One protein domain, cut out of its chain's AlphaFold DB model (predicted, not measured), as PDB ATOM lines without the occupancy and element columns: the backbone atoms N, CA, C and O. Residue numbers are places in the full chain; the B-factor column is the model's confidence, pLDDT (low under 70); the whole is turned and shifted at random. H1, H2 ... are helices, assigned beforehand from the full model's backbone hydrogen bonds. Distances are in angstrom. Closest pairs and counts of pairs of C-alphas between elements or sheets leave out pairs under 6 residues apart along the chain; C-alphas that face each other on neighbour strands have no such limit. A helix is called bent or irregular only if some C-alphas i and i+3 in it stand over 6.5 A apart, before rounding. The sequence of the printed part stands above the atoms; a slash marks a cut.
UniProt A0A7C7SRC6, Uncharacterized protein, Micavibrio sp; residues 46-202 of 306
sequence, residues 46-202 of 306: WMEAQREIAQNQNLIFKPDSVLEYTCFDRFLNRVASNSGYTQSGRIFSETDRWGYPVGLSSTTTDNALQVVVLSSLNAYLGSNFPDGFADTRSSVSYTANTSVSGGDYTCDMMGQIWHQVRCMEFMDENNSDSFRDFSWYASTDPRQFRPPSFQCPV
ATOM      1  N   TRP A  46     104.348  77.721 -11.486       84.31
ATOM      2  CA  TRP A  46     104.200  78.068 -12.891       84.31
ATOM      3  C   TRP A  46     102.767  78.495 -13.229       84.31
ATOM      4  O   TRP A  46     102.578  79.528 -13.862       84.31
ATOM      5  N   MET A  47     101.749  77.764 -12.762       82.88
ATOM      6  CA  MET A  47     100.340  78.133 -12.967       82.88
ATOM      7  C   MET A  47      99.976  79.465 -12.292       82.88
ATOM      8  O   MET A  47      99.238  80.263 -12.866       82.88
ATOM      9  N   GLU A  48     100.487  79.720 -11.085       75.12
ATOM     10  CA  GLU A  48     100.283  80.986 -10.371       75.12
ATOM     11  C   GLU A  48     100.971  82.150 -11.109       75.12
ATOM     12  O   GLU A  48     100.324  83.162 -11.379       75.12
ATOM     13  N   ALA A  49     102.215  81.973 -11.562       74.88
ATOM     14  CA  ALA A  49     102.925  82.968 -12.369       74.88
ATOM     15  C   ALA A  49     102.230  83.231 -13.715       74.88
ATOM     16  O   ALA A  49     102.072  84.379 -14.128       74.88
ATOM     17  N   GLN A  50     101.760  82.185 -14.401       80.06
ATOM     18  CA  GLN A  50     100.995  82.342 -15.636       80.06
ATOM     19  C   GLN A  50      99.687  83.091 -15.414       80.06
ATOM     20  O   GLN A  50      99.308  83.921 -16.243       80.06
ATOM     21  N   ARG A  51      99.005  82.824 -14.297       78.88
ATOM     22  CA  ARG A  51      97.801  83.558 -13.919       78.88
ATOM     23  C   ARG A  51      98.112  85.036 -13.704       78.88
ATOM     24  O   ARG A  51      97.375  85.858 -14.239       78.88
ATOM     25  N   GLU A  52      99.179  85.377 -12.987       72.81
ATOM     26  CA  GLU A  52      99.580  86.778 -12.794       72.81
ATOM     27  C   GLU A  52      99.942  87.458 -14.118       72.81
ATOM     28  O   GLU A  52      99.495  88.572 -14.376       72.81
ATOM     29  N   ILE A  53     100.676  86.783 -15.010       76.12
ATOM     30  CA  ILE A  53     101.013  87.323 -16.338       76.12
ATOM     31  C   ILE A  53      99.742  87.586 -17.156       76.12
ATOM     32  O   ILE A  53      99.590  88.670 -17.722       76.12
ATOM     33  N   ALA A  54      98.814  86.628 -17.200       73.69
ATOM     34  CA  ALA A  54      97.557  86.771 -17.932       73.69
ATOM     35  C   ALA A  54      96.646  87.854 -17.325       73.69
ATOM     36  O   ALA A  54      95.954  88.564 -18.054       73.69
ATOM     37  N   GLN A  55      96.648  88.012 -15.999       68.25
ATOM     38  CA  GLN A  55      95.930  89.094 -15.324       68.25
ATOM     39  C   GLN A  55      96.557  90.459 -15.639       68.25
ATOM     40  O   GLN A  55      95.837  91.379 -16.025       68.25
ATOM     41  N   ASN A  56      97.884  90.578 -15.578       66.12
ATOM     42  CA  ASN A  56      98.607  91.817 -15.880       66.12
ATOM     43  C   ASN A  56      98.398  92.281 -17.327       66.12
ATOM     44  O   ASN A  56      98.253  93.476 -17.576       66.12
ATOM     45  N   GLN A  57      98.327  91.348 -18.280       66.56
ATOM     46  CA  GLN A  57      98.032  91.668 -19.680       66.56
ATOM     47  C   GLN A  57      96.616  92.221 -19.888       66.56
ATOM     48  O   GLN A  57      96.413  93.016 -20.799       66.56
ATOM     49  N   ASN A  58      95.653  91.835 -19.048       61.94
ATOM     50  CA  ASN A  58      94.290  92.370 -19.107       61.94
ATOM     51  C   ASN A  58      94.134  93.694 -18.344       61.94
ATOM     52  O   ASN A  58      93.269  94.487 -18.689       61.94
ATOM     53  N   LEU A  59      94.966  93.954 -17.331       63.19
ATOM     54  CA  LEU A  59      94.957  95.220 -16.585       63.19
ATOM     55  C   LEU A  59      95.476  96.402 -17.425       63.19
ATOM     56  O   LEU A  59      95.041  97.536 -17.218       63.19
ATOM     57  N   ILE A  60      96.382  96.151 -18.375       62.78
ATOM     58  CA  ILE A  60      96.987  97.179 -19.236       62.78
ATOM     59  C   ILE A  60      96.300  97.159 -20.614       62.78
ATOM     60  O   ILE A  60      96.815  96.596 -21.577       62.78
ATOM     61  N   PHE A  61      95.122  97.785 -20.715       61.69
ATOM     62  CA  PHE A  61      94.320  97.849 -21.954       61.69
ATOM     63  C   PHE A  61      95.029  98.555 -23.115       61.69
ATOM     64  O   PHE A  61      94.869  98.183 -24.283       61.69
ATOM     65  N   LYS A  62      95.838  99.567 -22.798       68.44
ATOM     66  CA  LYS A  62      96.676 100.298 -23.744       68.44
ATOM     67  C   LYS A  62      98.014 100.602 -23.065       68.44
ATOM     68  O   LYS A  62      98.005 101.061 -21.924       68.44
ATOM     69  N   PRO A  63      99.156 100.328 -23.718       71.06
ATOM     70  CA  PRO A  63     100.447 100.727 -23.176       71.06
ATOM     71  C   PRO A  63     100.532 102.254 -23.167       71.06
ATOM     72  O   PRO A  63     100.174 102.879 -24.165       71.06
ATOM     73  N   ASP A  64     101.016 102.844 -22.078       80.94
ATOM     74  CA  ASP A  64     101.330 104.274 -22.030       80.94
ATOM     75  C   ASP A  64     102.740 104.535 -22.588       80.94
ATOM     76  O   ASP A  64     103.570 103.626 -22.720       80.94
ATOM     77  N   SER A  65     103.042 105.791 -22.916       86.56
ATOM     78  CA  SER A  65     104.357 106.154 -23.437       86.56
ATOM     79  C   SER A  65     105.409 106.234 -22.329       86.56
ATOM     80  O   SER A  65     105.245 106.927 -21.323       86.56
ATOM     81  N   VAL A  66     106.584 105.645 -22.577       87.81
ATOM     82  CA  VAL A  66     107.771 105.833 -21.718       87.81
ATOM     83  C   VAL A  66     108.149 107.316 -21.603       87.81
ATOM     84  O   VAL A  66     108.659 107.749 -20.570       87.81
ATOM     85  N   LEU A  67     107.862 108.127 -22.625       88.19
ATOM     86  CA  LEU A  67     108.157 109.565 -22.615       88.19
ATOM     87  C   LEU A  67     107.243 110.352 -21.661       88.19
ATOM     88  O   LEU A  67     107.643 111.399 -21.161       88.19
ATOM     89  N   GLU A  68     106.038 109.851 -21.387       87.50
ATOM     90  CA  GLU A  68     105.112 110.453 -20.419       87.50
ATOM     91  C   GLU A  68     105.481 110.032 -18.998       87.50
ATOM     92  O   GLU A  68     105.561 110.861 -18.092       87.50
ATOM     93  N   TYR A  69     105.810 108.751 -18.823       85.44
ATOM     94  CA  TYR A  69     106.303 108.194 -17.566       85.44
ATOM     95  C   TYR A  69     107.578 108.862 -17.055       85.44
ATOM     96  O   TYR A  69     107.752 109.050 -15.850       85.44
ATOM     97  N   THR A  70     108.473 109.215 -17.972       87.12
ATOM     98  CA  THR A  70     109.738 109.885 -17.657       87.12
ATOM     99  C   THR A  70     109.622 111.407 -17.651       87.12
ATOM    100  O   THR A  70     110.626 112.073 -17.436       87.12
ATOM    101  N   CYS A  71     108.434 111.983 -17.878       86.88
ATOM    102  CA  CYS A  71     108.245 113.427 -18.060       86.88
ATOM    103  C   CYS A  71     109.341 114.032 -18.955       86.88
ATOM    104  O   CYS A  71     110.122 114.891 -18.526       86.88
ATOM    105  N   PHE A  72     109.463 113.517 -20.178       90.19
ATOM    106  CA  PHE A  72     110.585 113.848 -21.055       90.19
ATOM    107  C   PHE A  72     110.709 115.361 -21.318       90.19
ATOM    108  O   PHE A  72     111.807 115.881 -21.481       90.19
ATOM    109  N   ASP A  73     109.610 116.111 -21.256       89.19
ATOM    110  CA  ASP A  73     109.611 117.574 -21.336       89.19
ATOM    111  C   ASP A  73     110.392 118.254 -20.186       89.19
ATOM    112  O   ASP A  73     111.131 119.214 -20.403       89.19
ATOM    113  N   ARG A  74     110.289 117.734 -18.957       85.56
ATOM    114  CA  ARG A  74     111.042 118.200 -17.783       85.56
ATOM    115  C   ARG A  74     112.510 117.836 -17.900       85.56
ATOM    116  O   ARG A  74     113.360 118.593 -17.438       85.56
ATOM    117  N   PHE A  75     112.814 116.710 -18.540       85.62
ATOM    118  CA  PHE A  75     114.188 116.370 -18.887       85.62
ATOM    119  C   PHE A  75     114.770 117.399 -19.866       85.62
ATOM    120  O   PHE A  75     115.867 117.901 -19.632       85.62
ATOM    121  N   LEU A  76     114.009 117.815 -20.887       85.75
ATOM    122  CA  LEU A  76     114.421 118.899 -21.791       85.75
ATOM    123  C   LEU A  76     114.612 120.228 -21.055       85.75
ATOM    124  O   LEU A  76     115.593 120.921 -21.308       85.75
ATOM    125  N   ASN A  77     113.745 120.557 -20.094       82.38
ATOM    126  CA  ASN A  77     113.937 121.726 -19.232       82.38
ATOM    127  C   ASN A  77     115.213 121.627 -18.388       82.38
ATOM    128  O   ASN A  77     115.899 122.632 -18.195       82.38
ATOM    129  N   ARG A  78     115.590 120.433 -17.923       81.25
ATOM    130  CA  ARG A  78     116.860 120.254 -17.215       81.25
ATOM    131  C   ARG A  78     118.055 120.421 -18.146       81.25
ATOM    132  O   ARG A  78     119.009 121.100 -17.767       81.25
ATOM    133  N   VAL A  79     117.991 119.878 -19.361       79.62
ATOM    134  CA  VAL A  79     119.021 120.089 -20.394       79.62
ATOM    135  C   VAL A  79     119.171 121.581 -20.698       79.62
ATOM    136  O   VAL A  79     120.285 122.090 -20.621       79.62
ATOM    137  N   ALA A  80     118.058 122.290 -20.907       77.56
ATOM    138  CA  ALA A  80     118.016 123.741 -21.098       77.56
ATOM    139  C   ALA A  80     118.625 124.519 -19.913       77.56
ATOM    140  O   ALA A  80     119.391 125.465 -20.091       77.56
ATOM    141  N   SER A  81     118.354 124.089 -18.675       73.12
ATOM    142  CA  SER A  81     118.923 124.728 -17.478       73.12
ATOM    143  C   SER A  81     120.425 124.484 -17.313       73.12
ATOM    144  O   SER A  81     121.144 125.384 -16.889       73.12
ATOM    145  N   ASN A  82     120.908 123.296 -17.691       65.44
ATOM    146  CA  ASN A  82     122.331 122.969 -17.692       65.44
ATOM    147  C   ASN A  82     123.065 123.684 -18.845       65.44
ATOM    148  O   ASN A  82     124.253 123.964 -18.717       65.44
ATOM    149  N   SER A  83     122.380 124.033 -19.942       56.94
ATOM    150  CA  SER A  83     122.909 124.945 -20.972       56.94
ATOM    151  C   SER A  83     122.828 126.428 -20.589       56.94
ATOM    152  O   SER A  83     123.504 127.251 -21.203       56.94
ATOM    153  N   GLY A  84     122.039 126.775 -19.567       52.81
ATOM    154  CA  GLY A  84     121.822 128.143 -19.106       52.81
ATOM    155  C   GLY A  84     123.011 128.773 -18.362       52.81
ATOM    156  O   GLY A  84     123.916 128.111 -17.859       52.81
ATOM    157  N   TYR A  85     122.971 130.104 -18.267       47.31
ATOM    158  CA  TYR A  85     124.034 131.024 -17.827       47.31
ATOM    159  C   TYR A  85     124.687 130.744 -16.447       47.31
ATOM    160  O   TYR A  85     125.765 131.266 -16.167       47.31
ATOM    161  N   THR A  86     124.092 129.930 -15.566       46.53
ATOM    162  CA  THR A  86     124.421 129.933 -14.124       46.53
ATOM    163  C   THR A  86     125.004 128.649 -13.521       46.53
ATOM    164  O   THR A  86     125.299 128.671 -12.327       46.53
ATOM    165  N   GLN A  87     125.231 127.551 -14.259       47.28
ATOM    166  CA  GLN A  87     125.805 126.322 -13.663       47.28
ATOM    167  C   GLN A  87     126.923 125.673 -14.499       47.28
ATOM    168  O   GLN A  87     126.924 125.718 -15.726       47.28
ATOM    169  N   SER A  88     127.890 125.062 -13.801       45.94
ATOM    170  CA  SER A  88     129.145 124.454 -14.290       45.94
ATOM    171  C   SER A  88     128.988 123.195 -15.167       45.94
ATOM    172  O   SER A  88     129.841 122.316 -15.132       45.94
ATOM    173  N   GLY A  89     127.909 123.081 -15.942       53.06
ATOM    174  CA  GLY A  89     127.560 121.891 -16.728       53.06
ATOM    175  C   GLY A  89     127.074 122.221 -18.136       53.06
ATOM    176  O   GLY A  89     126.135 121.591 -18.615       53.06
ATOM    177  N   ARG A  90     127.679 123.231 -18.775       62.34
ATOM    178  CA  ARG A  90     127.285 123.708 -20.106       62.34
ATOM    179  C   ARG A  90     127.662 122.684 -21.174       62.34
ATOM    180  O   ARG A  90     128.839 122.411 -21.383       62.34
ATOM    181  N   ILE A  91     126.651 122.130 -21.839       62.75
ATOM    182  CA  ILE A  91     126.809 121.073 -22.856       62.75
ATOM    183  C   ILE A  91     126.984 121.671 -24.267       62.75
ATOM    184  O   ILE A  91     127.568 121.032 -25.137       62.75
ATOM    185  N   PHE A  92     126.523 122.909 -24.491       68.31
ATOM    186  CA  PHE A  92     126.530 123.577 -25.799       68.31
ATOM    187  C   PHE A  92     127.288 124.914 -25.784       68.31
ATOM    188  O   PHE A  92     127.567 125.484 -24.727       68.31
ATOM    189  N   SER A  93     127.610 125.424 -26.979       64.12
ATOM    190  CA  SER A  93     128.443 126.612 -27.240       64.12
ATOM    191  C   SER A  93     127.800 127.963 -26.874       64.12
ATOM    192  O   SER A  93     128.399 129.012 -27.113       64.12
ATOM    193  N   GLU A  94     126.649 127.952 -26.196       64.69
ATOM    194  CA  GLU A  94     125.876 129.092 -25.660       64.69
ATOM    195  C   GLU A  94     126.584 129.799 -24.475       64.69
ATOM    196  O   GLU A  94     125.956 130.325 -23.551       64.69
ATOM    197  N   THR A  95     127.916 129.738 -24.424       61.69
ATOM    198  CA  THR A  95     128.719 130.150 -23.274       61.69
ATOM    199  C   THR A  95     129.417 131.480 -23.481       61.69
ATOM    200  O   THR A  95     130.051 131.717 -24.504       61.69
ATOM    201  N   ASP A  96     129.365 132.318 -22.449       59.78
ATOM    202  CA  ASP A  96     130.127 133.558 -22.338       59.78
ATOM    203  C   ASP A  96     131.601 133.308 -21.982       59.78
ATOM    204  O   ASP A  96     132.405 134.233 -22.083       59.78
ATOM    205  N   ARG A  97     131.987 132.060 -21.647       59.88
ATOM    206  CA  ARG A  97     133.377 131.669 -21.319       59.88
ATOM    207  C   ARG A  97     134.379 132.097 -22.389       59.88
ATOM    208  O   ARG A  97     135.509 132.442 -22.060       59.88
ATOM    209  N   TRP A  98     133.961 132.081 -23.650       57.97
ATOM    210  CA  TRP A  98     134.799 132.459 -24.786       57.97
ATOM    211  C   TRP A  98     134.335 133.768 -25.452       57.97
ATOM    212  O   TRP A  98     134.953 134.182 -26.426       57.97
ATOM    213  N   GLY A  99     133.271 134.395 -24.914       61.28
ATOM    214  CA  GLY A  99     132.495 135.539 -25.427       61.28
ATOM    215  C   GLY A  99     131.222 135.137 -26.203       61.28
ATOM    216  O   GLY A  99     130.881 133.956 -26.242       61.28
ATOM    217  N   TYR A 100     130.468 136.087 -26.774       59.94
ATOM    218  CA  TYR A 100     129.172 135.792 -27.412       59.94
ATOM    219  C   TYR A 100     129.332 135.472 -28.908       59.94
ATOM    220  O   TYR A 100     129.710 136.366 -29.674       59.94
ATOM    221  N   PRO A 101     129.002 134.252 -29.370       61.72
ATOM    222  CA  PRO A 101     128.868 133.993 -30.799       61.72
ATOM    223  C   PRO A 101     127.784 134.897 -31.407       61.72
ATOM    224  O   PRO A 101     126.695 135.075 -30.858       61.72
ATOM    225  N   VAL A 102     128.107 135.519 -32.542       60.56
ATOM    226  CA  VAL A 102     127.255 136.534 -33.171       60.56
ATOM    227  C   VAL A 102     125.970 135.871 -33.677       60.56
ATOM    228  O   VAL A 102     126.025 134.991 -34.528       60.56
ATOM    229  N   GLY A 103     124.814 136.294 -33.158       64.50
ATOM    230  CA  GLY A 103     123.503 135.764 -33.561       64.50
ATOM    231  C   GLY A 103     122.916 134.670 -32.663       64.50
ATOM    232  O   GLY A 103     121.811 134.218 -32.946       64.50
ATOM    233  N   LEU A 104     123.595 134.285 -31.575       66.38
ATOM    234  CA  LEU A 104     123.059 133.371 -30.560       66.38
ATOM    235  C   LEU A 104     122.730 134.148 -29.270       66.38
ATOM    236  O   LEU A 104     123.568 134.874 -28.734       66.38
ATOM    237  N   SER A 105     121.494 134.023 -28.783       70.88
ATOM    238  CA  SER A 105     121.060 134.487 -27.456       70.88
ATOM    239  C   SER A 105     121.182 133.371 -26.416       70.88
ATOM    240  O   SER A 105     121.265 132.199 -26.770       70.88
ATOM    241  N   SER A 106     121.077 133.715 -25.129       69.06
ATOM    242  CA  SER A 106     121.053 132.765 -23.999       69.06
ATOM    243  C   SER A 106     119.843 131.814 -23.965       69.06
ATOM    244  O   SER A 106     119.641 131.130 -22.971       69.06
ATOM    245  N   THR A 107     118.993 131.853 -24.989       74.94
ATOM    246  CA  THR A 107     117.768 131.055 -25.145       74.94
ATOM    247  C   THR A 107     117.760 130.323 -26.487       74.94
ATOM    248  O   THR A 107     116.718 129.833 -26.926       74.94
ATOM    249  N   THR A 108     118.891 130.284 -27.199       79.12
ATOM    250  CA  THR A 108     118.919 129.715 -28.549       79.12
ATOM    251  C   THR A 108     118.762 128.205 -28.499       79.12
ATOM    252  O   THR A 108     117.937 127.668 -29.243       79.12
ATOM    253  N   THR A 109     119.438 127.530 -27.568       78.00
ATOM    254  CA  THR A 109     119.233 126.098 -27.342       78.00
ATOM    255  C   THR A 109     117.826 125.814 -26.824       78.00
ATOM    256  O   THR A 109     117.227 124.839 -27.264       78.00
ATOM    257  N   ASP A 110     117.230 126.686 -26.005       83.56
ATOM    258  CA  ASP A 110     115.839 126.520 -25.550       83.56
ATOM    259  C   ASP A 110     114.868 126.524 -26.740       83.56
ATOM    260  O   ASP A 110     114.040 125.621 -26.886       83.56
ATOM    261  N   ASN A 111     115.026 127.495 -27.644       85.06
ATOM    262  CA  ASN A 111     114.234 127.598 -28.868       85.06
ATOM    263  C   ASN A 111     114.471 126.400 -29.803       85.06
ATOM    264  O   ASN A 111     113.519 125.864 -30.372       85.06
ATOM    265  N   ALA A 112     115.719 125.950 -29.954       85.56
ATOM    266  CA  ALA A 112     116.052 124.791 -30.779       85.56
ATOM    267  C   ALA A 112     115.436 123.497 -30.219       85.56
ATOM    268  O   ALA A 112     114.806 122.739 -30.962       85.56
ATOM    269  N   LEU A 113     115.542 123.272 -28.906       87.31
ATOM    270  CA  LEU A 113     114.921 122.140 -28.213       87.31
ATOM    271  C   LEU A 113     113.397 122.180 -28.342       87.31
ATOM    272  O   LEU A 113     112.771 121.147 -28.593       87.31
ATOM    273  N   GLN A 114     112.797 123.367 -28.226       89.94
ATOM    274  CA  GLN A 114     111.359 123.537 -28.387       89.94
ATOM    275  C   GLN A 114     110.897 123.179 -29.807       89.94
ATOM    276  O   GLN A 114     109.937 122.424 -29.978       89.94
ATOM    277  N   VAL A 115     111.579 123.697 -30.829       89.19
ATOM    278  CA  VAL A 115     111.180 123.515 -32.231       89.19
ATOM    279  C   VAL A 115     111.427 122.092 -32.717       89.19
ATOM    280  O   VAL A 115     110.587 121.562 -33.436       89.19
ATOM    281  N   VAL A 116     112.539 121.459 -32.340       89.19
ATOM    282  CA  VAL A 116     112.910 120.136 -32.865       89.19
ATOM    283  C   VAL A 116     112.299 119.011 -32.036       89.19
ATOM    284  O   VAL A 116     111.704 118.081 -32.586       89.19
ATOM    285  N   VAL A 117     112.438 119.086 -30.710       91.19
ATOM    286  CA  VAL A 117     112.122 117.964 -29.822       91.19
ATOM    287  C   VAL A 117     110.741 118.121 -29.200       91.19
ATOM    288  O   VAL A 117     109.929 117.203 -29.299       91.19
ATOM    289  N   LEU A 118     110.439 119.273 -28.591       91.62
ATOM    290  CA  LEU A 118     109.184 119.451 -27.852       91.62
ATOM    291  C   LEU A 118     107.956 119.479 -28.773       91.62
ATOM    292  O   LEU A 118     106.905 118.951 -28.410       91.62
ATOM    293  N   SER A 119     108.077 120.063 -29.967       91.75
ATOM    294  CA  SER A 119     106.999 120.074 -30.965       91.75
ATOM    295  C   SER A 119     106.659 118.654 -31.442       91.75
ATOM    296  O   SER A 119     105.494 118.253 -31.428       91.75
ATOM    297  N   SER A 120     107.686 117.865 -31.772       91.75
ATOM    298  CA  SER A 120     107.575 116.473 -32.204       91.75
ATOM    299  C   SER A 120     107.031 115.585 -31.089       91.75
ATOM    300  O   SER A 120     106.166 114.747 -31.337       91.75
ATOM    301  N   LEU A 121     107.483 115.803 -29.848       91.62
ATOM    302  CA  LEU A 121     106.972 115.118 -28.666       91.62
ATOM    303  C   LEU A 121     105.477 115.387 -28.482       91.62
ATOM    304  O   LEU A 121     104.704 114.443 -28.384       91.62
ATOM    305  N   ASN A 122     105.058 116.655 -28.472       91.50
ATOM    306  CA  ASN A 122     103.651 117.016 -28.293       91.50
ATOM    307  C   ASN A 122     102.763 116.445 -29.408       91.50
ATOM    308  O   ASN A 122     101.679 115.940 -29.126       91.50
ATOM    309  N   ALA A 123     103.227 116.467 -30.661       91.88
ATOM    310  CA  ALA A 123     102.506 115.859 -31.777       91.88
ATOM    311  C   ALA A 123     102.395 114.332 -31.630       91.88
ATOM    312  O   ALA A 123     101.327 113.761 -31.853       91.88
ATOM    313  N   TYR A 124     103.481 113.669 -31.224       91.38
ATOM    314  CA  TYR A 124     103.501 112.227 -30.992       91.38
ATOM    315  C   TYR A 124     102.567 111.821 -29.850       91.38
ATOM    316  O   TYR A 124     101.737 110.928 -30.037       91.38
ATOM    317  N   LEU A 125     102.664 112.495 -28.702       90.12
ATOM    318  CA  LEU A 125     101.821 112.224 -27.541       90.12
ATOM    319  C   LEU A 125     100.353 112.505 -27.854       90.12
ATOM    320  O   LEU A 125      99.526 111.613 -27.711       90.12
ATOM    321  N   GLY A 126     100.034 113.670 -28.422       88.44
ATOM    322  CA  GLY A 126      98.657 114.015 -28.780       88.44
ATOM    323  C   GLY A 126      98.023 113.082 -29.821       88.44
ATOM    324  O   GLY A 126      96.811 112.891 -29.804       88.44
ATOM    325  N   SER A 127      98.815 112.480 -30.716       89.38
ATOM    326  CA  SER A 127      98.295 111.562 -31.738       89.38
ATOM    327  C   SER A 127      98.180 110.109 -31.273       89.38
ATOM    328  O   SER A 127      97.321 109.392 -31.782       89.38
ATOM    329  N   ASN A 128      99.060 109.641 -30.384       85.75
ATOM    330  CA  ASN A 128      99.136 108.223 -29.999       85.75
ATOM    331  C   ASN A 128      98.567 107.969 -28.596       85.75
ATOM    332  O   ASN A 128      97.926 106.941 -28.357       85.75
ATOM    333  N   PHE A 129      98.732 108.938 -27.697       86.56
ATOM    334  CA  PHE A 129      98.327 108.900 -26.291       86.56
ATOM    335  C   PHE A 129      97.440 110.119 -25.955       86.56
ATOM    336  O   PHE A 129      97.762 110.907 -25.073       86.56
ATOM    337  N   PRO A 130      96.307 110.321 -26.666       78.25
ATOM    338  CA  PRO A 130      95.375 111.414 -26.354       78.25
ATOM    339  C   PRO A 130      94.643 111.208 -25.019       78.25
ATOM    340  O   PRO A 130      93.986 112.115 -24.510       78.25
ATOM    341  N   ASP A 131      94.733 109.994 -24.486       74.19
ATOM    342  CA  ASP A 131      94.026 109.517 -23.319       74.19
ATOM    343  C   ASP A 131      95.010 109.446 -22.154       74.19
ATOM    344  O   ASP A 131      96.164 109.070 -22.342       74.19
ATOM    345  N   GLY A 132      94.563 109.838 -20.959       75.06
ATOM    346  CA  GLY A 132      95.376 109.740 -19.748       75.06
ATOM    347  C   GLY A 132      95.819 108.303 -19.454       75.06
ATOM    348  O   GLY A 132      95.331 107.347 -20.057       75.06
ATOM    349  N   PHE A 133      96.719 108.161 -18.485       79.75
ATOM    350  CA  PHE A 133      97.374 106.892 -18.182       79.75
ATOM    351  C   PHE A 133      96.410 105.732 -17.921       79.75
ATOM    352  O   PHE A 133      95.316 105.918 -17.372       79.75
ATOM    353  N   ALA A 134      96.866 104.526 -18.268       75.44
ATOM    354  CA  ALA A 134      96.109 103.285 -18.135       75.44
ATOM    355  C   ALA A 134      94.707 103.387 -18.766       75.44
ATOM    356  O   ALA A 134      93.717 102.977 -18.163       75.44
ATOM    357  N   ASP A 135      94.622 103.984 -19.960       72.31
ATOM    358  CA  ASP A 135      93.372 104.199 -20.702       72.31
ATOM    359  C   ASP A 135      92.299 104.947 -19.886       72.31
ATOM    360  O   ASP A 135      91.137 104.553 -19.794       72.31
ATOM    361  N   THR A 136      92.702 106.045 -19.238       73.06
ATOM    362  CA  THR A 136      91.866 106.893 -18.360       73.06
ATOM    363  C   THR A 136      91.345 106.247 -17.073       73.06
ATOM    364  O   THR A 136      90.622 106.900 -16.313       73.06
ATOM    365  N   ARG A 137      91.762 105.013 -16.764       71.81
ATOM    366  CA  ARG A 137      91.533 104.408 -15.440       71.81
ATOM    367  C   ARG A 137      92.252 105.175 -14.349       71.81
ATOM    368  O   ARG A 137      91.757 105.257 -13.229       71.81
ATOM    369  N   SER A 138      93.417 105.729 -14.677       74.56
ATOM    370  CA  SER A 138      94.190 106.528 -13.747       74.56
ATOM    371  C   SER A 138      93.598 107.927 -13.612       74.56
ATOM    372  O   SER A 138      93.291 108.597 -14.598       74.56
ATOM    373  N   SER A 139      93.496 108.417 -12.375       74.69
ATOM    374  CA  SER A 139      93.237 109.841 -12.130       74.69
ATOM    375  C   SER A 139      94.488 110.704 -12.337       74.69
ATOM    376  O   SER A 139      94.420 111.928 -12.222       74.69
ATOM    377  N   VAL A 140      95.646 110.074 -12.556       77.12
ATOM    378  CA  VAL A 140      96.896 110.742 -12.899       77.12
ATOM    379  C   VAL A 140      96.859 111.037 -14.388       77.12
ATOM    380  O   VAL A 140      96.495 110.194 -15.203       77.12
ATOM    381  N   SER A 141      97.252 112.248 -14.756       80.75
ATOM    382  CA  SER A 141      97.419 112.632 -16.151       80.75
ATOM    383  C   SER A 141      98.730 113.370 -16.312       80.75
ATOM    384  O   SER A 141      99.214 114.041 -15.396       80.75
ATOM    385  N   TYR A 142      99.312 113.221 -17.492       85.38
ATOM    386  CA  TYR A 142     100.473 113.976 -17.903       85.38
ATOM    387  C   TYR A 142     100.076 114.893 -19.049       85.38
ATOM    388  O   TYR A 142      99.352 114.519 -19.966       85.38
ATOM    389  N   THR A 143     100.554 116.125 -18.981       86.81
ATOM    390  CA  THR A 143     100.480 117.070 -20.084       86.81
ATOM    391  C   THR A 143     101.879 117.623 -20.238       86.81
ATOM    392  O   THR A 143     102.399 118.248 -19.312       86.81
ATOM    393  N   ALA A 144     102.499 117.343 -21.380       86.81
ATOM    394  CA  ALA A 144     103.803 117.897 -21.692       86.81
ATOM    395  C   ALA A 144     103.711 119.427 -21.761       86.81
ATOM    396  O   ALA A 144     102.717 119.993 -22.226       86.81
ATOM    397  N   ASN A 145     104.761 120.102 -21.306       88.06
ATOM    398  CA  ASN A 145     104.875 121.544 -21.461       88.06
ATOM    399  C   ASN A 145     104.847 121.952 -22.945       88.06
ATOM    400  O   ASN A 145     105.244 121.206 -23.844       88.06
ATOM    401  N   THR A 146     104.407 123.182 -23.204       86.19
ATOM    402  CA  THR A 146     104.359 123.770 -24.555       86.19
ATOM    403  C   THR A 146     105.580 124.633 -24.877       86.19
ATOM    404  O   THR A 146     105.787 125.011 -26.033       86.19
ATOM    405  N   SER A 147     106.415 124.920 -23.877       88.06
ATOM    406  CA  SER A 147     107.638 125.713 -23.994       88.06
ATOM    407  C   SER A 147     108.759 125.157 -23.122       88.06
ATOM    408  O   SER A 147     108.497 124.608 -22.051       88.06
ATOM    409  N   VAL A 148     110.000 125.354 -23.570       86.19
ATOM    410  CA  VAL A 148     111.216 125.058 -22.803       86.19
ATOM    411  C   VAL A 148     111.697 126.357 -22.158       86.19
ATOM    412  O   VAL A 148     111.841 127.357 -22.853       86.19
ATOM    413  N   SER A 149     111.909 126.368 -20.841       81.06
ATOM    414  CA  SER A 149     112.328 127.585 -20.116       81.06
ATOM    415  C   SER A 149     113.385 127.345 -19.037       81.06
ATOM    416  O   SER A 149     113.609 128.213 -18.194       81.06
ATOM    417  N   GLY A 150     114.001 126.161 -19.024       74.12
ATOM    418  CA  GLY A 150     114.902 125.747 -17.952       74.12
ATOM    419  C   GLY A 150     114.156 125.367 -16.664       74.12
ATOM    420  O   GLY A 150     113.180 126.007 -16.275       74.12
ATOM    421  N   GLY A 151     114.600 124.312 -15.980       75.50
ATOM    422  CA  GLY A 151     114.056 123.924 -14.678       75.50
ATOM    423  C   GLY A 151     114.631 122.618 -14.135       75.50
ATOM    424  O   GLY A 151     115.385 121.922 -14.813       75.50
ATOM    425  N   ASP A 152     114.257 122.275 -12.905       76.75
ATOM    426  CA  ASP A 152     114.674 121.022 -12.279       76.75
ATOM    427  C   ASP A 152     113.853 119.826 -12.771       76.75
ATOM    428  O   ASP A 152     112.638 119.906 -12.981       76.75
ATOM    429  N   TYR A 153     114.520 118.678 -12.898       80.31
ATOM    430  CA  TYR A 153     113.854 117.421 -13.209       80.31
ATOM    431  C   TYR A 153     113.191 116.853 -11.950       80.31
ATOM    432  O   TYR A 153     113.842 116.259 -11.093       80.31
ATOM    433  N   THR A 154     111.878 117.046 -11.839       78.38
ATOM    434  CA  THR A 154     111.050 116.519 -10.746       78.38
ATOM    435  C   THR A 154     109.904 115.695 -11.333       78.38
ATOM    436  O   THR A 154     108.786 116.182 -11.480       78.38
ATOM    437  N   CYS A 155     110.179 114.460 -11.758       80.81
ATOM    438  CA  CYS A 155     109.157 113.548 -12.285       80.81
ATOM    439  C   CYS A 155     108.962 112.354 -11.348       80.81
ATOM    440  O   CYS A 155     109.915 111.639 -11.057       80.81
ATOM    441  N   ASP A 156     107.721 112.128 -10.915       82.94
ATOM    442  CA  ASP A 156     107.310 110.970 -10.103       82.94
ATOM    443  C   ASP A 156     106.120 110.234 -10.749       82.94
ATOM    444  O   ASP A 156     105.307 109.586 -10.093       82.94
ATOM    445  N   MET A 157     105.977 110.362 -12.070       82.50
ATOM    446  CA  MET A 157     104.799 109.867 -12.782       82.50
ATOM    447  C   MET A 157     104.692 108.339 -12.704       82.50
ATOM    448  O   MET A 157     103.632 107.796 -12.397       82.50
ATOM    449  N   MET A 158     105.827 107.650 -12.861       80.50
ATOM    450  CA  MET A 158     105.938 106.202 -12.665       80.50
ATOM    451  C   MET A 158     105.510 105.753 -11.267       80.50
ATOM    452  O   MET A 158     104.784 104.769 -11.136       80.50
ATOM    453  N   GLY A 159     105.929 106.475 -10.224       79.06
ATOM    454  CA  GLY A 159     105.561 106.162  -8.844       79.06
ATOM    455  C   GLY A 159     104.058 106.298  -8.625       79.06
ATOM    456  O   GLY A 159     103.420 105.387  -8.095       79.06
ATOM    457  N   GLN A 160     103.472 107.400  -9.095       79.19
ATOM    458  CA  GLN A 160     102.038 107.667  -8.966       79.19
ATOM    459  C   GLN A 160     101.182 106.633  -9.699       79.19
ATOM    460  O   GLN A 160     100.198 106.146  -9.140       79.19
ATOM    461  N   ILE A 161     101.571 106.249 -10.914       79.94
ATOM    462  CA  ILE A 161     100.817 105.273 -11.708       79.94
ATOM    463  C   ILE A 161     100.964 103.882 -11.120       79.94
ATOM    464  O   ILE A 161      99.958 103.209 -10.921       79.94
ATOM    465  N   TRP A 162     102.173 103.478 -10.725       77.62
ATOM    466  CA  TRP A 162     102.374 102.220 -10.006       77.62
ATOM    467  C   TRP A 162     101.500 102.140  -8.747       77.62
ATOM    468  O   TRP A 162     100.863 101.119  -8.483       77.62
ATOM    469  N   HIS A 163     101.408 103.241  -7.991       74.25
ATOM    470  CA  HIS A 163     100.557 103.328  -6.807       74.25
ATOM    471  C   HIS A 163      99.064 103.178  -7.099       74.25
ATOM    472  O   HIS A 163      98.353 102.690  -6.220       74.25
ATOM    473  N   GLN A 164      98.592 103.581  -8.278       74.62
ATOM    474  CA  GLN A 164      97.199 103.400  -8.683       74.62
ATOM    475  C   GLN A 164      96.948 102.014  -9.269       74.62
ATOM    476  O   GLN A 164      96.014 101.345  -8.839       74.62
ATOM    477  N   VAL A 165      97.812 101.555 -10.176       73.69
ATOM    478  CA  VAL A 165      97.683 100.262 -10.859       73.69
ATOM    479  C   VAL A 165      97.704  99.108  -9.865       73.69
ATOM    480  O   VAL A 165      96.898  98.194  -9.983       73.69
ATOM    481  N   ARG A 166      98.547  99.172  -8.826       72.62
ATOM    482  CA  ARG A 166      98.582  98.135  -7.779       72.62
ATOM    483  C   ARG A 166      97.279  98.007  -6.982       72.62
ATOM    484  O   ARG A 166      97.107  97.017  -6.283       72.62
ATOM    485  N   CYS A 167      96.445  99.048  -6.974       70.88
ATOM    486  CA  CYS A 167      95.166  99.033  -6.272       70.88
ATOM    487  C   CYS A 167      94.027  98.534  -7.164       70.88
ATOM    488  O   CYS A 167      92.920  98.392  -6.661       70.88
ATOM    489  N   MET A 168      94.265  98.341  -8.465       70.56
ATOM    490  CA  MET A 168      93.243  97.856  -9.382       70.56
ATOM    491  C   MET A 168      93.126  96.341  -9.221       70.56
ATOM    492  O   MET A 168      94.073  95.611  -9.523       70.56
ATOM    493  N   GLU A 169      91.983  95.863  -8.732       62.94
ATOM    494  CA  GLU A 169      91.706  94.431  -8.694       62.94
ATOM    495  C   GLU A 169      91.106  93.960 -10.023       62.94
ATOM    496  O   GLU A 169      90.247  94.602 -10.629       62.94
ATOM    497  N   PHE A 170      91.550  92.787 -10.476       58.41
ATOM    498  CA  PHE A 170      90.924  92.092 -11.594       58.41
ATOM    499  C   PHE A 170      89.492  91.714 -11.178       58.41
ATOM    500  O   PHE A 170      89.347  90.858 -10.305       58.41
ATOM    501  N   MET A 171      88.476  92.317 -11.819       56.34
ATOM    502  CA  MET A 171      87.014  92.196 -11.596       56.34
ATOM    503  C   MET A 171      86.325  93.360 -10.860       56.34
ATOM    504  O   MET A 171      85.107  93.288 -10.685       56.34
ATOM    505  N   ASP A 172      87.026  94.434 -10.479       58.41
ATOM    506  CA  ASP A 172      86.359  95.592  -9.848       58.41
ATOM    507  C   ASP A 172      85.304  96.225 -10.772       58.41
ATOM    508  O   ASP A 172      84.270  96.736 -10.327       58.41
ATOM    509  N   GLU A 173      85.508  96.112 -12.083       62.06
ATOM    510  CA  GLU A 173      84.556  96.566 -13.081       62.06
ATOM    511  C   GLU A 173      83.965  95.407 -13.891       62.06
ATOM    512  O   GLU A 173      84.575  94.865 -14.814       62.06
ATOM    513  N   ASN A 174      82.697  95.083 -13.612       58.06
ATOM    514  CA  ASN A 174      81.939  94.011 -14.281       58.06
ATOM    515  C   ASN A 174      81.909  94.098 -15.827       58.06
ATOM    516  O   ASN A 174      81.642  93.101 -16.508       58.06
ATOM    517  N   ASN A 175      82.161  95.278 -16.401       60.53
ATOM    518  CA  ASN A 175      82.037  95.518 -17.838       60.53
ATOM    519  C   ASN A 175      83.376  95.523 -18.600       60.53
ATOM    520  O   ASN A 175      83.351  95.288 -19.809       60.53
ATOM    521  N   SER A 176      84.512  95.689 -17.923       61.66
ATOM    522  CA  SER A 176      85.844  95.868 -18.532       61.66
ATOM    523  C   SER A 176      86.841  94.785 -18.098       61.66
ATOM    524  O   SER A 176      87.537  94.250 -18.954       61.66
ATOM    525  N   ASP A 177      86.847  94.371 -16.825       62.91
ATOM    526  CA  ASP A 177      87.910  93.523 -16.250       62.91
ATOM    527  C   ASP A 177      87.599  92.014 -16.211       62.91
ATOM    528  O   ASP A 177      88.353  91.220 -15.650       62.91
ATOM    529  N   SER A 178      86.480  91.573 -16.782       66.00
ATOM    530  CA  SER A 178      86.104  90.153 -16.774       66.00
ATOM    531  C   SER A 178      86.667  89.390 -17.971       66.00
ATOM    532  O   SER A 178      86.686  89.916 -19.084       66.00
ATOM    533  N   PHE A 179      86.974  88.105 -17.791       68.50
ATOM    534  CA  PHE A 179      87.257  87.204 -18.909       68.50
ATOM    535  C   PHE A 179      86.070  87.151 -19.888       68.50
ATOM    536  O   PHE A 179      84.955  86.781 -19.510       68.50
ATOM    537  N   ARG A 180      86.309  87.527 -21.150       72.56
ATOM    538  CA  ARG A 180      85.335  87.442 -22.248       72.56
ATOM    539  C   ARG A 180      85.641  86.233 -23.129       72.56
ATOM    540  O   ARG A 180      86.772  85.752 -23.178       72.56
ATOM    541  N   ASP A 181      84.627  85.719 -23.811       77.75
ATOM    542  CA  ASP A 181      84.802  84.640 -24.775       77.75
ATOM    543  C   ASP A 181      85.286  85.179 -26.135       77.75
ATOM    544  O   ASP A 181      85.196  86.369 -26.441       77.75
ATOM    545  N   PHE A 182      85.802  84.291 -26.988       77.00
ATOM    546  CA  PHE A 182      86.264  84.681 -28.326       77.00
ATOM    547  C   PHE A 182      85.148  85.271 -29.198       77.00
ATOM    548  O   PHE A 182      85.434  86.074 -30.084       77.00
ATOM    549  N   SER A 183      83.888  84.892 -28.952       83.19
ATOM    550  CA  SER A 183      82.751  85.424 -29.707       83.19
ATOM    551  C   SER A 183      82.547  86.919 -29.438       83.19
ATOM    552  O   SER A 183      82.310  87.676 -30.377       83.19
ATOM    553  N   TRP A 184      82.758  87.363 -28.196       77.00
ATOM    554  CA  TRP A 184      82.719  88.772 -27.820       77.00
ATOM    555  C   TRP A 184      83.877  89.577 -28.422       77.00
ATOM    556  O   TRP A 184      83.643  90.655 -28.971       77.00
ATOM    557  N   TYR A 185      85.108  89.048 -28.389       76.19
ATOM    558  CA  TYR A 185      86.280  89.712 -28.988       76.19
ATOM    559  C   TYR A 185      86.200  89.810 -30.520       76.19
ATOM    560  O   TYR A 185      86.821  90.685 -31.116       76.19
ATOM    561  N   ALA A 186      85.427  88.937 -31.174       82.25
ATOM    562  CA  ALA A 186      85.217  88.999 -32.619       82.25
ATOM    563  C   ALA A 186      84.355  90.200 -33.048       82.25
ATOM    564  O   ALA A 186      84.487  90.672 -34.178       82.25
ATOM    565  N   SER A 187      83.473  90.692 -32.171       83.50
ATOM    566  CA  SER A 187      82.577  91.822 -32.457       83.50
ATOM    567  C   SER A 187      82.957  93.116 -31.740       83.50
ATOM    568  O   SER A 187      82.470  94.179 -32.123       83.50
ATOM    569  N   THR A 188      83.779  93.032 -30.696       75.12
ATOM    570  CA  THR A 188      84.067  94.145 -29.788       75.12
ATOM    571  C   THR A 188      85.572  94.278 -29.606       75.12
ATOM    572  O   THR A 188      86.224  93.350 -29.134       75.12
ATOM    573  N   ASP A 189      86.127  95.441 -29.960       73.75
ATOM    574  CA  ASP A 189      87.528  95.749 -29.673       73.75
ATOM    575  C   ASP A 189      87.650  96.208 -28.209       73.75
ATOM    576  O   ASP A 189      87.125  97.273 -27.866       73.75
ATOM    577  N   PRO A 190      88.330  95.446 -27.332       65.31
ATOM    578  CA  PRO A 190      88.472  95.808 -25.923       65.31
ATOM    579  C   PRO A 190      89.211  97.137 -25.726       65.31
ATOM    580  O   PRO A 190      88.994  97.794 -24.718       65.31
ATOM    581  N   ARG A 191      90.018  97.582 -26.700       63.47
ATOM    582  CA  ARG A 191      90.757  98.857 -26.642       63.47
ATOM    583  C   ARG A 191      89.874 100.089 -26.845       63.47
ATOM    584  O   ARG A 191      90.347 101.208 -26.708       63.47
ATOM    585  N   GLN A 192      88.624  99.900 -27.263       68.31
ATOM    586  CA  GLN A 192      87.656 100.991 -27.420       68.31
ATOM    587  C   GLN A 192      86.788 101.177 -26.175       68.31
ATOM    588  O   GLN A 192      85.991 102.115 -26.110       68.31
ATOM    589  N   PHE A 193      86.896 100.269 -25.205       66.25
ATOM    590  CA  PHE A 193      86.095 100.320 -24.001       66.25
ATOM    591  C   PHE A 193      86.814 101.174 -22.968       66.25
ATOM    592  O   PHE A 193      87.831 100.754 -22.440       66.25
ATOM    593  N   ARG A 194      86.272 102.361 -22.685       63.88
ATOM    594  CA  ARG A 194      86.825 103.265 -21.678       63.88
ATOM    595  C   ARG A 194      86.216 102.949 -20.305       63.88
ATOM    596  O   ARG A 194      85.066 103.341 -20.070       63.88
ATOM    597  N   PRO A 195      86.917 102.228 -19.418       63.66
ATOM    598  CA  PRO A 195      86.482 102.045 -18.036       63.66
ATOM    599  C   PRO A 195      86.350 103.399 -17.306       63.66
ATOM    600  O   PRO A 195      87.082 104.344 -17.622       63.66
ATOM    601  N   PRO A 196      85.403 103.558 -16.364       63.88
ATOM    602  CA  PRO A 196      85.370 104.722 -15.486       63.88
ATOM    603  C   PRO A 196      86.691 104.895 -14.718       63.88
ATOM    604  O   PRO A 196      87.413 103.947 -14.432       63.88
ATOM    605  N   SER A 197      87.017 106.140 -14.363       64.31
ATOM    606  CA  SER A 197      88.226 106.433 -13.589       64.31
ATOM    607  C   SER A 197      88.182 105.724 -12.233       64.31
ATOM    608  O   SER A 197      87.239 105.934 -11.461       64.31
ATOM    609  N   PHE A 198      89.221 104.959 -11.914       67.06
ATOM    610  CA  PHE A 198      89.380 104.288 -10.632       67.06
ATOM    611  C   PHE A 198      90.199 105.171  -9.682       67.06
ATOM    612  O   PHE A 198      91.280 105.659 -10.017       67.06
ATOM    613  N   GLN A 199      89.692 105.387  -8.469       64.19
ATOM    614  CA  GLN A 199      90.444 106.041  -7.401       64.19
ATOM    615  C   GLN A 199      90.829 104.995  -6.362       64.19
ATOM    616  O   GLN A 199      89.953 104.388  -5.748       64.19
ATOM    617  N   CYS A 200      92.134 104.807  -6.136       64.06
ATOM    618  CA  CYS A 200      92.590 103.931  -5.060       64.06
ATOM    619  C   CYS A 200      92.010 104.442  -3.717       64.06
ATOM    620  O   CYS A 200      92.196 105.622  -3.407       64.06
ATOM    621  N   PRO A 201      91.343 103.596  -2.901       60.34
ATOM    622  CA  PRO A 201      90.623 104.016  -1.688       60.34
ATOM    623  C   PRO A 201      91.467 104.706  -0.607       60.34
ATOM    624  O   PRO A 201      90.924 105.238   0.359       60.34
ATOM    625  N   VAL A 202      92.795 104.702  -0.733       54.22
ATOM    626  CA  VAL A 202      93.707 105.331   0.223       54.22
ATOM    627  C   VAL A 202      94.216 106.668  -0.307       54.22
ATOM    628  O   VAL A 202      95.248 106.767  -0.970       54.22
TER     629      VAL A 202
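What this domain is: This is residues 46 to 202 of the 306 residues of an uncharacterized protein of Micavibrio sp (UniProt A0A7C7SRC6). A long, loose rod is built round a helical hairpin, in which H3 and the long H4 lie side by side and run opposite ways; one end of the rod is a large loop, residues 84 to 107, and at the other end H1 and H6 lie well away from each other. The small H2 lies in the middle, with H5 next to it, and residues 129 to 156, with no named element, run along the rod and fold back to H5, while residues 46 to 54 in H1 and 181 to 189 around H6 stick out. The printed part has 157 residues with six named helices, H1 to H6 in order, and no named strand; the class is all helix, though just 66 residues are in named elements. The whole is loose, with a radius of gyration of the C-alphas of 21.4 A and spans of 69 by 31 by 30 A.

Where its parts are: H4, the longest helix, has residues 108 to 128 and is 29.2 A long, from C-alpha 108 at (118.919, 129.715, -28.549) to C-alpha 128 at (99.136, 108.223, -29.999). It has a kink of 28 degrees near residue 117 and is neither bent nor irregular, but only just: C-alphas 115 and 118 are 6.3 A apart. H3 has residues 72 to 83, 16.6 A; H2 has residues 66 to 69, 5.0 A; H5 has residues 157 to 165, 12.1 A. H1 has residues 46 to 59, 19.8 A, from C-alpha 46 at (104.200, 78.068, -12.891). H6 has residues 182 to 187, 9.0 A, and ends at C-alpha 187 at (82.577, 91.822, -32.457).

How they stand to each other: H4 touches H3 with residues 109 to 118 alone; the closest C-alphas are those of Ala 80 and Asp 110, 5.7 A apart. The two form a helical hairpin, at a shallow tilt of 5 degrees, opposite ways. H2 and H4 are near each other, with 5 pairs of C-alphas within 10 A. H2 and H3 meet only through their link. H2 and H5 only just touch, with 3 pairs of C-alphas within 8 A; the closest are those of Tyr 69 and Met 157, 5.3 A apart. H1 and H5 are only just apart, their closest C-alphas 8.1 A from each other. H1 and H6 are apart, and neither touches another helix. In H1, H3 and H5 every O i to N i+4 pair is within hydrogen-bond range; in H4 it is 15 of 17 and in H6 1 of 2, and H2 is too short for such a pair.

The domain as a whole: The C-alphas of Gly 99 and Ser 183 are the two farthest apart, at 70.7 A. The printed part has no cut. The links H3 to H4, H4 to H5 and H5 to H6 are long. The mean pLDDT of the printed part is 74.3, and residues 55 to 62, 82 to 104, 106, 169 to 179 and 190 to 202 are under 70.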